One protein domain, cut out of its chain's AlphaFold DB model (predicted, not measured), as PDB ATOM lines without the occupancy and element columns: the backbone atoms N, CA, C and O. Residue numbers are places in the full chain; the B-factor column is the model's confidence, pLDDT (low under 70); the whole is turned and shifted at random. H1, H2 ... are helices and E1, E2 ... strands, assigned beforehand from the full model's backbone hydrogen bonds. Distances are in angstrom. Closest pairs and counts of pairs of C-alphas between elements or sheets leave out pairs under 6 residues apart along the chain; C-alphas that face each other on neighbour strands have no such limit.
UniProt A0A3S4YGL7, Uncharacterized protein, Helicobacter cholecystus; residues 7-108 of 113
ATOM      1  N   SER A   7      -4.291  -1.018  -5.753       59.72
ATOM      2  CA  SER A   7      -3.663  -2.152  -5.062       59.72
ATOM      3  C   SER A   7      -2.406  -1.789  -4.261       59.72
ATOM      4  O   SER A   7      -2.159  -2.376  -3.211       59.72
ATOM      5  N   SER A   8      -1.627  -0.800  -4.704       72.81
ATOM      6  CA  SER A   8      -0.442  -0.320  -3.983       72.81
ATOM      7  C   SER A   8      -0.792   0.497  -2.738       72.81
ATOM      8  O   SER A   8      -0.055   0.446  -1.755       72.81
ATOM      9  N   LEU A   9      -1.921   1.216  -2.754       81.31
ATOM     10  CA  LEU A   9      -2.355   2.040  -1.628       81.31
ATOM     11  C   LEU A   9      -2.864   1.153  -0.487       81.31
ATOM     12  O   LEU A   9      -2.377   1.264   0.634       81.31
ATOM     13  N   SER A  10      -3.748   0.200  -0.794       84.06
ATOM     14  CA  SER A  10      -4.280  -0.736   0.204       84.06
ATOM     15  C   SER A  10      -3.196  -1.655   0.776       84.06
ATOM     16  O   SER A  10      -3.213  -1.989   1.960       84.06
ATOM     17  N   GLN A  11      -2.187  -2.025  -0.025       84.31
ATOM     18  CA  GLN A  11      -1.036  -2.780   0.471       84.31
ATOM     19  C   GLN A  11      -0.195  -1.957   1.460       84.31
ATOM     20  O   GLN A  11       0.220  -2.485   2.493       84.31
ATOM     21  N   LYS A  12       0.045  -0.670   1.174       84.88
ATOM     22  CA  LYS A  12       0.757   0.242   2.086       84.88
ATOM     23  C   LYS A  12      -0.022   0.477   3.375       84.88
ATOM     24  O   LYS A  12       0.567   0.412   4.450       84.88
ATOM     25  N   GLU A  13      -1.331   0.687   3.277       87.94
ATOM     26  CA  GLU A  13      -2.217   0.804   4.437       87.94
ATOM     27  C   GLU A  13      -2.171  -0.467   5.292       87.94
ATOM     28  O   GLU A  13      -1.986  -0.399   6.506       87.94
ATOM     29  N   CYS A  14      -2.235  -1.641   4.661       89.19
ATOM     30  CA  CYS A  14      -2.106  -2.907   5.366       89.19
ATOM     31  C   CYS A  14      -0.762  -3.037   6.098       89.19
ATOM     32  O   CYS A  14      -0.734  -3.375   7.282       89.19
ATOM     33  N   LEU A  15       0.351  -2.737   5.420       89.25
ATOM     34  CA  LEU A  15       1.678  -2.747   6.039       89.25
ATOM     35  C   LEU A  15       1.739  -1.796   7.236       89.25
ATOM     36  O   LEU A  15       2.241  -2.184   8.288       89.25
ATOM     37  N   TYR A  16       1.182  -0.591   7.106       89.25
ATOM     38  CA  TYR A  16       1.102   0.381   8.191       89.25
ATOM     39  C   TYR A  16       0.295  -0.151   9.383       89.25
ATOM     40  O   TYR A  16       0.786  -0.149  10.509       89.25
ATOM     41  N   LEU A  17      -0.909  -0.683   9.150       90.50
ATOM     42  CA  LEU A  17      -1.763  -1.231  10.208       90.50
ATOM     43  C   LEU A  17      -1.104  -2.406  10.938       90.50
ATOM     44  O   LEU A  17      -1.156  -2.488  12.168       90.50
ATOM     45  N   LEU A  18      -0.489  -3.323  10.190       91.56
ATOM     46  CA  LEU A  18       0.229  -4.458  10.764       91.56
ATOM     47  C   LEU A  18       1.455  -3.987  11.549       91.56
ATOM     48  O   LEU A  18       1.674  -4.460  12.661       91.56
ATOM     49  N   ARG A  19       2.205  -3.012  11.028       92.06
ATOM     50  CA  ARG A  19       3.341  -2.399  11.723       92.06
ATOM     51  C   ARG A  19       2.928  -1.775  13.046       92.06
ATOM     52  O   ARG A  19       3.547  -2.083  14.056       92.06
ATOM     53  N   THR A  20       1.878  -0.962  13.067       91.31
ATOM     54  CA  THR A  20       1.396  -0.315  14.296       91.31
ATOM     55  C   THR A  20       0.999  -1.342  15.354       91.31
ATOM     56  O   THR A  20       1.375  -1.212  16.516       91.31
ATOM     57  N   LYS A  21       0.301  -2.413  14.958       92.44
ATOM     58  CA  LYS A  21      -0.038  -3.514  15.873       92.44
ATOM     59  C   LYS A  21       1.199  -4.241  16.398       92.44
ATOM     60  O   LYS A  21       1.259  -4.547  17.583       92.44
ATOM     61  N   LEU A  22       2.174  -4.510  15.528       93.06
ATOM     62  CA  LEU A  22       3.408  -5.190  15.912       93.06
ATOM     63  C   LEU A  22       4.239  -4.345  16.883       93.06
ATOM     64  O   LEU A  22       4.778  -4.885  17.841       93.06
ATOM     65  N   LEU A  23       4.318  -3.032  16.650       92.81
ATOM     66  CA  LEU A  23       4.997  -2.092  17.542       92.81
ATOM     67  C   LEU A  23       4.314  -2.038  18.907       92.81
ATOM     68  O   LEU A  23       4.986  -2.189  19.917       92.81
ATOM     69  N   LYS A  24       2.980  -1.960  18.941       93.50
ATOM     70  CA  LYS A  24       2.234  -2.024  20.201       93.50
ATOM     71  C   LYS A  24       2.505  -3.327  20.965       93.50
ATOM     72  O   LYS A  24       2.775  -3.290  22.159       93.50
ATOM     73  N   ALA A  25       2.492  -4.471  20.278       93.25
ATOM     74  CA  ALA A  25       2.841  -5.747  20.902       93.25
ATOM     75  C   ALA A  25       4.294  -5.761  21.404       93.25
ATOM     76  O   ALA A  25       4.564  -6.257  22.490       93.25
ATOM     77  N   GLN A  26       5.235  -5.193  20.648       93.69
ATOM     78  CA  GLN A  26       6.628  -5.056  21.074       93.69
ATOM     79  C   GLN A  26       6.770  -4.205  22.345       93.69
ATOM     80  O   GLN A  26       7.576  -4.553  23.212       93.69
ATOM     81  N   ASP A  27       5.998  -3.127  22.466       94.44
ATOM     82  CA  ASP A  27       5.988  -2.267  23.651       94.44
ATOM     83  C   ASP A  27       5.387  -2.996  24.861       94.44
ATOM     84  O   ASP A  27       5.962  -2.957  25.947       94.44
ATOM     85  N   GLU A  28       4.297  -3.745  24.674       93.38
ATOM     86  CA  GLU A  28       3.700  -4.579  25.728       93.38
ATOM     87  C   GLU A  28       4.659  -5.687  26.201       93.38
ATOM     88  O   GLU A  28       4.786  -5.928  27.401       93.38
ATOM     89  N   LEU A  29       5.397  -6.327  25.284       92.31
ATOM     90  CA  LEU A  29       6.426  -7.315  25.639       92.31
ATOM     91  C   LEU A  29       7.574  -6.667  26.416       92.31
ATOM     92  O   LEU A  29       8.115  -7.271  27.341       92.31
ATOM     93  N   PHE A  30       7.953  -5.442  26.049       92.56
ATOM     94  CA  PHE A  30       8.977  -4.694  26.769       92.56
ATOM     95  C   PHE A  30       8.509  -4.295  28.171       92.56
ATOM     96  O   PHE A  30       9.284  -4.409  29.121       92.56
ATOM     97  N   PHE A  31       7.254  -3.872  28.315       92.81
ATOM     98  CA  PHE A  31       6.656  -3.584  29.613       92.81
ATOM     99  C   PHE A  31       6.651  -4.829  30.505       92.81
ATOM    100  O   PHE A  31       7.137  -4.776  31.628       92.81
ATOM    101  N   LEU A  32       6.203  -5.969  29.974       91.19
ATOM    102  CA  LEU A  32       6.167  -7.243  30.692       91.19
ATOM    103  C   LEU A  32       7.567  -7.729  31.109       91.19
ATOM    104  O   LEU A  32       7.748  -8.195  32.232       91.19
ATOM    105  N   TYR A  33       8.571  -7.568  30.243       92.56
ATOM    106  CA  TYR A  33       9.974  -7.812  30.593       92.56
ATOM    107  C   TYR A  33      10.452  -6.893  31.727       92.56
ATOM    108  O   TYR A  33      11.080  -7.347  32.680       92.56
ATOM    109  N   SER A  34      10.140  -5.600  31.631       92.50
ATOM    110  CA  SER A  34      10.582  -4.601  32.608       92.50
ATOM    111  C   SER A  34       9.921  -4.813  33.974       92.50
ATOM    112  O   SER A  34      10.595  -4.713  34.993       92.50
ATOM    113  N   GLU A  35       8.632  -5.167  34.005       92.56
ATOM    114  CA  GLU A  35       7.904  -5.532  35.227       92.56
ATOM    115  C   GLU A  35       8.563  -6.735  35.919       92.56
ATOM    116  O   GLU A  35       8.791  -6.704  37.126       92.56
ATOM    117  N   ALA A  36       8.908  -7.776  35.160       91.31
ATOM    118  CA  ALA A  36       9.567  -8.967  35.693       91.31
ATOM    119  C   ALA A  36      10.940  -8.637  36.300       91.31
ATOM    120  O   ALA A  36      11.244  -9.048  37.422       91.31
ATOM    121  N   LEU A  37      11.729  -7.830  35.579       91.94
ATOM    122  CA  LEU A  37      13.055  -7.392  36.003       91.94
ATOM    123  C   LEU A  37      13.004  -6.573  37.300       91.94
ATOM    124  O   LEU A  37      13.774  -6.847  38.217       91.94
ATOM    125  N   LEU A  38      12.094  -5.598  37.391       93.94
ATOM    126  CA  LEU A  38      11.948  -4.732  38.567       93.94
ATOM    127  C   LEU A  38      11.457  -5.490  39.804       93.94
ATOM    128  O   LEU A  38      11.859  -5.177  40.918       93.94
ATOM    129  N   ASN A  39      10.603  -6.494  39.608       92.94
ATOM    130  CA  ASN A  39      10.042  -7.290  40.697       92.94
ATOM    131  C   ASN A  39      10.899  -8.516  41.063       92.94
ATOM    132  O   ASN A  39      10.466  -9.317  41.888       92.94
ATOM    133  N   HIS A  40      12.064  -8.709  40.430       88.81
ATOM    134  CA  HIS A  40      12.899  -9.913  40.574       88.81
ATOM    135  C   HIS A  40      12.108 -11.229  40.434       88.81
ATOM    136  O   HIS A  40      12.371 -12.214  41.121       88.81
ATOM    137  N   SER A  41      11.116 -11.239  39.543       88.00
ATOM    138  CA  SER A  41      10.202 -12.366  39.342       88.00
ATOM    139  C   SER A  41      10.312 -12.893  37.912       88.00
ATOM    140  O   SER A  41      10.714 -12.154  37.011       88.00
ATOM    141  N   PRO A  42       9.983 -14.173  37.667       83.44
ATOM    142  CA  PRO A  42       9.999 -14.708  36.317       83.44
ATOM    143  C   PRO A  42       8.958 -13.993  35.435       83.44
ATOM    144  O   PRO A  42       7.839 -13.730  35.887       83.44
ATOM    145  N   PRO A  43       9.293 -13.693  34.169       81.25
ATOM    146  CA  PRO A  43       8.384 -13.016  33.258       81.25
ATOM    147  C   PRO A  43       7.126 -13.846  32.998       81.25
ATOM    148  O   PRO A  43       7.180 -15.053  32.754       81.25
ATOM    149  N   LYS A  44       5.969 -13.178  33.046       83.50
ATOM    150  CA  LYS A  44       4.675 -13.785  32.711       83.50
ATOM    151  C   LYS A  44       4.674 -14.250  31.248       83.50
ATOM    152  O   LYS A  44       5.379 -13.708  30.401       83.50
ATOM    153  N   SER A  45       3.841 -15.235  30.925       85.12
ATOM    154  CA  SER A  45       3.749 -15.753  29.554       85.12
ATOM    155  C   SER A  45       3.355 -14.655  28.546       85.12
ATOM    156  O   SER A  45       2.331 -13.992  28.740       85.12
ATOM    157  N   PRO A  46       4.085 -14.489  27.425       87.31
ATOM    158  CA  PRO A  46       3.775 -13.480  26.408       87.31
ATOM    159  C   PRO A  46       2.583 -13.850  25.520       87.31
ATOM    160  O   PRO A  46       2.199 -13.071  24.645       87.31
ATOM    161  N   GLN A  47       1.999 -15.041  25.694       86.94
ATOM    162  CA  GLN A  47       0.992 -15.564  24.772       86.94
ATOM    163  C   GLN A  47      -0.238 -14.670  24.641       86.94
ATOM    164  O   GLN A  47      -0.772 -14.565  23.545       86.94
ATOM    165  N   ASN A  48      -0.662 -13.978  25.700       87.50
ATOM    166  CA  ASN A  48      -1.809 -13.070  25.617       87.50
ATOM    167  C   ASN A  48      -1.543 -11.904  24.650       87.50
ATOM    168  O   ASN A  48      -2.389 -11.600  23.808       87.50
ATOM    169  N   ILE A  49      -0.341 -11.322  24.715       90.06
ATOM    170  CA  ILE A  49       0.096 -10.228  23.836       90.06
ATOM    171  C   ILE A  49       0.177 -10.725  22.389       90.06
ATOM    172  O   ILE A  49      -0.307 -10.081  21.458       90.06
ATOM    173  N   LEU A  50       0.744 -11.918  22.189       89.44
ATOM    174  CA  LEU A  50       0.854 -12.511  20.860       89.44
ATOM    175  C   LEU A  50      -0.527 -12.868  20.288       89.44
ATOM    176  O   LEU A  50      -0.836 -12.503  19.158       89.44
ATOM    177  N   ASN A  51      -1.405 -13.494  21.065       88.06
ATOM    178  CA  ASN A  51      -2.753 -13.862  20.628       88.06
ATOM    179  C   ASN A  51      -3.592 -12.635  20.237       88.06
ATOM    180  O   ASN A  51      -4.385 -12.716  19.295       88.06
ATOM    181  N   ALA A  52      -3.375 -11.484  20.881       88.88
ATOM    182  CA  ALA A  52      -4.025 -10.227  20.514       88.88
ATOM    183  C   ALA A  52      -3.696  -9.776  19.075       88.88
ATOM    184  O   ALA A  52      -4.555  -9.202  18.397       88.88
ATOM    185  N   LEU A  53      -2.504 -10.096  18.549       88.88
ATOM    186  CA  LEU A  53      -2.137  -9.786  17.158       88.88
ATOM    187  C   LEU A  53      -3.059 -10.479  16.140       88.88
ATOM    188  O   LEU A  53      -3.338  -9.911  15.080       88.88
ATOM    189  N   ALA A  54      -3.565 -11.675  16.459       86.31
ATOM    190  CA  ALA A  54      -4.349 -12.513  15.549       86.31
ATOM    191  C   ALA A  54      -5.866 -12.206  15.528       86.31
ATOM    192  O   ALA A  54      -6.601 -12.803  14.741       86.31
ATOM    193  N   GLN A  55      -6.364 -11.280  16.359       76.12
ATOM    194  CA  GLN A  55      -7.811 -11.103  16.582       76.12
ATOM    195  C   GLN A  55      -8.584 -10.426  15.431       76.12
ATOM    196  O   GLN A  55      -9.795 -10.607  15.325       76.12
ATOM    197  N   LYS A  56      -7.931  -9.671  14.533       68.75
ATOM    198  CA  LYS A  56      -8.605  -9.019  13.386       68.75
ATOM    199  C   LYS A  56      -8.288  -9.732  12.072       68.75
ATOM    200  O   LYS A  56      -7.178  -9.612  11.559       68.75
ATOM    201  N   LYS A  57      -9.293 -10.410  11.512       65.00
ATOM    202  CA  LYS A  57      -9.200 -11.197  10.275       65.00
ATOM    203  C   LYS A  57      -9.728 -10.411   9.071       65.00
ATOM    204  O   LYS A  57     -10.807 -10.698   8.569       65.00
ATOM    205  N   ASN A  58      -8.969  -9.428   8.586       81.62
ATOM    206  CA  ASN A  58      -9.079  -9.112   7.161       81.62
ATOM    207  C   ASN A  58      -8.333 -10.242   6.429       81.62
ATOM    208  O   ASN A  58      -7.141 -10.398   6.685       81.62
ATOM    209  N   PRO A  59      -8.976 -11.028   5.547       83.31
ATOM    210  CA  PRO A  59      -8.355 -12.194   4.911       83.31
ATOM    211  C   PRO A  59      -7.122 -11.855   4.061       83.31
ATOM    212  O   PRO A  59      -6.335 -12.740   3.737       83.31
ATOM    213  N   GLN A  60      -6.923 -10.583   3.713       86.12
ATOM    214  CA  GLN A  60      -5.765 -10.102   2.960       86.12
ATOM    215  C   GLN A  60      -4.761  -9.318   3.819       86.12
ATOM    216  O   GLN A  60      -3.683  -8.994   3.326       86.12
ATOM    217  N   CYS A  61      -5.091  -9.016   5.079       89.56
ATOM    218  CA  CYS A  61      -4.269  -8.196   5.965       89.56
ATOM    219  C   CYS A  61      -4.399  -8.616   7.437       89.56
ATOM    220  O   CYS A  61      -5.221  -8.079   8.186       89.56
ATOM    221  N   TYR A  62      -3.599  -9.587   7.866       92.62
ATOM    222  CA  TYR A  62      -3.710 -10.143   9.216       92.62
ATOM    223  C   TYR A  62      -2.399 -10.744   9.715       92.62
ATOM    224  O   TYR A  62      -1.484 -11.020   8.939       92.62
ATOM    225  N   PHE A  63      -2.333 -10.966  11.027       93.81
ATOM    226  CA  PHE A  63      -1.307 -11.800  11.636       93.81
ATOM    227  C   PHE A  63      -1.840 -13.200  11.906       93.81
ATOM    228  O   PHE A  63      -2.961 -13.379  12.380       93.81
ATOM    229  N   GLN A  64      -0.991 -14.185  11.669       92.50
ATOM    230  CA  GLN A  64      -1.112 -15.527  12.202       92.50
ATOM    231  C   GLN A  64       0.014 -15.730  13.209       92.50
ATOM    232  O   GLN A  64       1.187 -15.564  12.876       92.50
ATOM    233  N   VAL A  65      -0.339 -16.114  14.429       89.94
ATOM    234  CA  VAL A  65       0.639 -16.417  15.473       89.94
ATOM    235  C   VAL A  65       0.843 -17.921  15.558       89.94
ATOM    236  O   VAL A  65      -0.108 -18.699  15.551       89.94
ATOM    237  N   LYS A  66       2.111 -18.319  15.594       87.50
ATOM    238  CA  LYS A  66       2.589 -19.670  15.879       87.50
ATOM    239  C   LYS A  66       3.462 -19.615  17.141       87.50
ATOM    240  O   LYS A  66       3.957 -18.537  17.462       87.50
ATOM    241  N   PRO A  67       3.715 -20.749  17.820       78.31
ATOM    242  CA  PRO A  67       4.449 -20.765  19.089       78.31
ATOM    243  C   PRO A  67       5.790 -20.016  19.072       78.31
ATOM    244  O   PRO A  67       6.141 -19.373  20.051       78.31
ATOM    245  N   SER A  68       6.513 -20.048  17.948       77.69
ATOM    246  CA  SER A  68       7.836 -19.430  17.805       77.69
ATOM    247  C   SER A  68       7.918 -18.307  16.767       77.69
ATOM    248  O   SER A  68       8.988 -17.735  16.557       77.69
ATOM    249  N   GLN A  69       6.816 -18.004  16.078       88.88
ATOM    250  CA  GLN A  69       6.820 -17.130  14.905       88.88
ATOM    251  C   GLN A  69       5.530 -16.328  14.794       88.88
ATOM    252  O   GLN A  69       4.436 -16.829  15.038       88.88
ATOM    253  N   ILE A  70       5.656 -15.097  14.314       92.81
ATOM    254  CA  ILE A  70       4.524 -14.243  13.960       92.81
ATOM    255  C   ILE A  70       4.563 -14.074  12.444       92.81
ATOM    256  O   ILE A  70       5.560 -13.623  11.889       92.81
ATOM    257  N   ILE A  71       3.498 -14.451  11.749       93.25
ATOM    258  CA  ILE A  71       3.424 -14.382  10.288       93.25
ATOM    259  C   ILE A  71       2.421 -13.299   9.911       93.25
ATOM    260  O   ILE A  71       1.238 -13.416  10.209       93.25
ATOM    261  N   ALA A  72       2.878 -12.254   9.233       92.56
ATOM    262  CA  ALA A  72       2.020 -11.264   8.603       92.56
ATOM    263  C   ALA A  72       1.646 -11.700   7.187       92.56
ATOM    264  O   ALA A  72       2.513 -12.045   6.380       92.56
ATOM    265  N   PHE A  73       0.361 -11.625   6.873       91.56
ATOM    266  CA  PHE A  73      -0.180 -11.813   5.536       91.56
ATOM    267  C   PHE A  73      -0.575 -10.460   4.960       91.56
ATOM    268  O   PHE A  73      -1.348  -9.728   5.572       91.56
ATOM    269  N   VAL A  74      -0.036 -10.147   3.783       89.19
ATOM    270  CA  VAL A  74      -0.224  -8.873   3.082       89.19
ATOM    271  C   VAL A  74      -0.519  -9.172   1.615       89.19
ATOM    272  O   VAL A  74       0.402  -9.414   0.839       89.19
ATOM    273  N   TYR A  75      -1.798  -9.191   1.235       86.06
ATOM    274  CA  TYR A  75      -2.261  -9.382  -0.149       86.06
ATOM    275  C   TYR A  75      -1.560 -10.546  -0.881       86.06
ATOM    276  O   TYR A  75      -1.020 -10.391  -1.973       86.06
ATOM    277  N   GLY A  76      -1.517 -11.722  -0.242       82.94
ATOM    278  CA  GLY A  76      -0.894 -12.937  -0.792       82.94
ATOM    279  C   GLY A  76       0.607 -13.085  -0.518       82.94
ATOM    280  O   GLY A  76       1.158 -14.165  -0.719       82.94
ATOM    281  N   LYS A  77       1.275 -12.052   0.009       87.50
ATOM    282  CA  LYS A  77       2.661 -12.140   0.485       87.50
ATOM    283  C   LYS A  77       2.698 -12.486   1.969       87.50
ATOM    284  O   LYS A  77       1.853 -12.039   2.743       87.50
ATOM    285  N   LYS A  78       3.707 -13.264   2.362       89.81
ATOM    286  CA  LYS A  78       3.969 -13.630   3.757       89.81
ATOM    287  C   LYS A  78       5.236 -12.938   4.234       89.81
ATOM    288  O   LYS A  78       6.256 -12.969   3.548       89.81
ATOM    289  N   LEU A  79       5.171 -12.358   5.421       90.69
ATOM    290  CA  LEU A  79       6.313 -11.805   6.127       90.69
ATOM    291  C   LEU A  79       6.414 -12.493   7.485       90.69
ATOM    292  O   LEU A  79       5.482 -12.454   8.279       90.69
ATOM    293  N   ILE A  80       7.538 -13.158   7.724       92.81
ATOM    294  CA  ILE A  80       7.774 -13.928   8.943       92.81
ATOM    295  C   ILE A  80       8.602 -13.075   9.896       92.81
ATOM    296  O   ILE A  80       9.652 -12.548   9.519       92.81
ATOM    297  N   PHE A  81       8.124 -12.971  11.126       93.62
ATOM    298  CA  PHE A  81       8.814 -12.363  12.243       93.62
ATOM    299  C   PHE A  81       9.161 -13.416  13.290       93.62
ATOM    300  O   PHE A  81       8.390 -14.343  13.555       93.62
ATOM    301  N   THR A  82      10.307 -13.211  13.920       91.56
ATOM    302  CA  THR A  82      10.815 -14.009  15.030       91.56
ATOM    303  C   THR A  82      10.806 -13.152  16.288       91.56
ATOM    304  O   THR A  82      11.268 -12.011  16.256       91.56
ATOM    305  N   LEU A  83      10.291 -13.707  17.385       90.00
ATOM    306  CA  LEU A  83      10.448 -13.159  18.730       90.00
ATOM    307  C   LEU A  83      11.684 -13.798  19.371       90.00
ATOM    308  O   LEU A  83      11.757 -15.023  19.459       90.00
ATOM    309  N   SER A  84      12.640 -12.981  19.813       89.06
ATOM    310  CA  SER A  84      13.824 -13.459  20.528       89.06
ATOM    311  C   SER A  84      14.274 -12.484  21.624       89.06
ATOM    312  O   SER A  84      14.308 -11.282  21.360       89.06
ATOM    313  N   PRO A  85      14.706 -12.982  22.793       87.94
ATOM    314  CA  PRO A  85      14.586 -14.379  23.207       87.94
ATOM    315  C   PRO A  85      13.147 -14.703  23.667       87.94
ATOM    316  O   PRO A  85      12.399 -13.809  24.056       87.94
ATOM    317  N   GLN A  86      12.725 -15.969  23.564       82.00
ATOM    318  CA  GLN A  86      11.363 -16.397  23.950       82.00
ATOM    319  C   GLN A  86      11.191 -16.588  25.457       82.00
ATOM    320  O   GLN A  86      10.068 -16.574  25.947       82.00
ATOM    321  N   ASP A  87      12.301 -16.768  26.168       82.38
ATOM    322  CA  ASP A  87      12.371 -16.948  27.617       82.38
ATOM    323  C   ASP A  87      12.540 -15.621  28.371       82.38
ATOM    324  O   ASP A  87      12.552 -15.616  29.598       82.38
ATOM    325  N   PHE A  88      12.666 -14.498  27.648       84.31
ATOM    326  CA  PHE A  88      12.811 -13.161  28.225       84.31
ATOM    327  C   PHE A  88      14.064 -13.031  29.111       84.31
ATOM    328  O   PHE A  88      14.147 -12.120  29.931       84.31
ATOM    329  N   SER A  89      15.070 -13.891  28.898       84.81
ATOM    330  CA  SER A  89      16.404 -13.789  29.516       84.81
ATOM    331  C   SER A  89      17.072 -12.436  29.239       84.81
ATOM    332  O   SER A  89      17.798 -11.897  30.072       84.81
ATOM    333  N   TYR A  90      16.764 -11.850  28.083       86.81
ATOM    334  CA  TYR A  90      17.129 -10.499  27.678       86.81
ATOM    335  C   TYR A  90      15.905  -9.770  27.128       86.81
ATOM    336  O   TYR A  90      14.875 -10.386  26.845       86.81
ATOM    337  N   LYS A  91      16.050  -8.457  26.903       88.00
ATOM    338  CA  LYS A  91      15.007  -7.620  26.302       88.00
ATOM    339  C   LYS A  91      14.443  -8.285  25.028       88.00
ATOM    340  O   LYS A  91      15.173  -8.399  24.038       88.00
ATOM    341  N   PRO A  92      13.156  -8.679  25.021       91.12
ATOM    342  CA  PRO A  92      12.543  -9.369  23.897       91.12
ATOM    343  C   PRO A  92      12.437  -8.442  22.690       91.12
ATOM    344  O   PRO A  92      12.081  -7.266  22.813       91.12
ATOM    345  N   LYS A  93      12.708  -8.982  21.505       91.62
ATOM    346  CA  LYS A  93      12.623  -8.258  20.242       91.62
ATOM    347  C   LYS A  93      11.934  -9.088  19.171       91.62
ATOM    348  O   LYS A  93      12.301 -10.234  18.922       91.62
ATOM    349  N   ILE A  94      10.989  -8.462  18.487       91.25
ATOM    350  CA  ILE A  94      10.371  -8.950  17.266       91.25
ATOM    351  C   ILE A  94      11.145  -8.379  16.078       91.25
ATOM    352  O   ILE A  94      11.320  -7.166  15.948       91.25
ATOM    353  N   TYR A  95      11.616  -9.247  15.189       90.88
ATOM    354  CA  TYR A  95      12.345  -8.837  13.992       90.88
ATOM    355  C   TYR A  95      12.035  -9.747  12.806       90.88
ATOM    356  O   TYR A  95      11.554 -10.862  12.966       90.88
ATOM    357  N   CYS A  96      12.324  -9.266  11.599       91.38
ATOM    358  CA  CYS A  96      12.293 -10.053  10.369       91.38
ATOM    359  C   CYS A  96      13.617  -9.885   9.618       91.38
ATOM    360  O   CYS A  96      14.366  -8.936   9.870       91.38
ATOM    361  N   SER A  97      13.916 -10.801   8.694       87.44
ATOM    362  CA  SER A  97      15.142 -10.720   7.897       87.44
ATOM    363  C   SER A  97      15.074  -9.583   6.876       87.44
ATOM    364  O   SER A  97      14.222  -9.596   5.985       87.44
ATOM    365  N   LEU A  98      16.023  -8.644   6.942       83.44
ATOM    366  CA  LEU A  98      16.152  -7.537   5.980       83.44
ATOM    367  C   LEU A  98      16.573  -7.993   4.569       83.44
ATOM    368  O   LEU A  98      16.501  -7.203   3.621       83.44
ATOM    369  N   SER A  99      16.966  -9.262   4.401       84.12
ATOM    370  CA  SER A  99      17.124  -9.864   3.070       84.12
ATOM    371  C   SER A  99      15.797  -9.895   2.299       84.12
ATOM    372  O   SER A  99      15.791  -9.798   1.073       84.12
ATOM    373  N   SER A 100      14.666  -9.941   3.010       82.00
ATOM    374  CA  SER A 100      13.327  -9.880   2.432       82.00
ATOM    375  C   SER A 100      12.931  -8.440   2.092       82.00
ATOM    376  O   SER A 100      12.882  -7.573   2.966       82.00
ATOM    377  N   SER A 101      12.588  -8.184   0.827       82.00
ATOM    378  CA  SER A 101      12.116  -6.866   0.374       82.00
ATOM    379  C   SER A 101      10.865  -6.408   1.119       82.00
ATOM    380  O   SER A 101      10.804  -5.270   1.558       82.00
ATOM    381  N   ILE A 102       9.920  -7.312   1.385       82.12
ATOM    382  CA  ILE A 102       8.711  -6.971   2.142       82.12
ATOM    383  C   ILE A 102       9.010  -6.641   3.614       82.12
ATOM    384  O   ILE A 102       8.315  -5.819   4.198       82.12
ATOM    385  N   CYS A 103      10.060  -7.217   4.214       86.50
ATOM    386  CA  CYS A 103      10.509  -6.827   5.558       86.50
ATOM    387  C   CYS A 103      11.081  -5.401   5.556       86.50
ATOM    388  O   CYS A 103      10.809  -4.614   6.461       86.50
ATOM    389  N   ARG A 104      11.849  -5.050   4.519       85.25
ATOM    390  CA  ARG A 104      12.366  -3.689   4.322       85.25
ATOM    391  C   ARG A 104      11.240  -2.676   4.151       85.25
ATOM    392  O   ARG A 104      11.216  -1.684   4.878       85.25
ATOM    393  N   ASP A 105      10.277  -2.986   3.284       82.75
ATOM    394  CA  ASP A 105       9.085  -2.165   3.057       82.75
ATOM    395  C   ASP A 105       8.275  -1.996   4.350       82.75
ATOM    396  O   ASP A 105       7.863  -0.890   4.692       82.75
ATOM    397  N   PHE A 106       8.107  -3.077   5.120       85.44
ATOM    398  CA  PHE A 106       7.407  -3.058   6.404       85.44
ATOM    399  C   PHE A 106       8.060  -2.097   7.408       85.44
ATOM    400  O   PHE A 106       7.375  -1.299   8.049       85.44
ATOM    401  N   TRP A 107       9.390  -2.125   7.524       84.44
ATOM    402  CA  TRP A 107      10.120  -1.215   8.412       84.44
ATOM    403  C   TRP A 107      10.354   0.179   7.819       84.44
ATOM    404  O   TRP A 107      10.785   1.076   8.546       84.44
ATOM    405  N   GLY A 108      10.027   0.402   6.543       73.69
ATOM    406  CA  GLY A 108      10.347   1.639   5.829       73.69
ATOM    407  C   GLY A 108      11.856   1.855   5.678       73.69
ATOM    408  O   GLY A 108      12.319   2.989   5.717       73.69
TER     409      GLY A 108
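This is residues 7 to 108 of the 113 residues of an uncharacterized protein of Helicobacter cholecystus (UniProt A0A3S4YGL7). One long helix, H1, runs along one face of a strongly twisted, curled sheet of four strands, with a short helix to each side of it: H2 over the E1 edge, and H3 near E3. The other face of the sheet is bare of named helices, and H1 makes the longest axis, its residues 10 to 30 being the part near the sheet. The printed part has 102 residues, with three named helices and four named strands in the order H1 H2 E1 E2 E3 E4 H3; the sheet runs E1 - E2 - E3 - E4, all antiparallel, and the class is mixed, helices and strands. The whole is compact, with a radius of gyration of the C-alphas of 14.2 A, yet elongated, spanning 49 by 28 by 19 A.

H1, residues 7 to 38, is on the sheet of E1, residues 61 to 66, E2, 69 to 74, E3, 77 to 84, and E4, 93 to 95. Its height over the sheet is 8.5 A, and it runs along the strands, at 3 degrees to E2 on the local plane. It lies over E2 and only just over E3, where 3 of its C-alphas fall. H2, residues 47 to 53, forms a helical hairpin with H1: residues 21 to 29 of H1 touch it at a shallow tilt of 20 degrees, opposite ways, the closest C-alphas being those of Ala 25 and Ile 49, 6.0 A apart. H2 lies over E1, on the same face as H1, at a height over the sheet of 9.3 A. The strands form a meander, each the antiparallel neighbour of the one before. N 64 and O 71 of E1 and E2 are 2.8 A apart, N 72 and O 79 of E2 and E3 2.8 A, and N 82 and O 95 of E3 and E4 2.8 A, within hydrogen-bond range. E3 is staggered: residues 77 to 82 pair with E2, and 82 to 84 with E4. H3, residues 101 to 107, touches residues 15 to 19 of H1 at a steep tilt of 58 degrees, the same way; the closest C-alphas, of Leu 15 and Phe 106, are 5.7 A apart. H1, H2 and H3 with the sheet make two layers, helices on one face of a sheet. H2 and H3 are apart. Every O i to N i+4 pair is within hydrogen-bond range in H1 and H3; in H2, 2 of 3 are.

H1 begins at C-alpha 7, (-3.663, -2.152, -5.062), and is 46.4 A long from first to last C-alpha. H2 measures 10.1 A, E1 16.6 A, E2 16.0 A, E3 23.0 A and E4 6.3 A. H3 measures 10.0 A and ends at C-alpha 107, (10.120, -1.215, 8.412).

The C-alphas of Ser 7 and His 40 are the two farthest apart, 49.2 A. The printed part has no cut, and no link is long. Mean pLDDT of the printed part is 87.4; residue 7 and residues 56 to 57 are under 70.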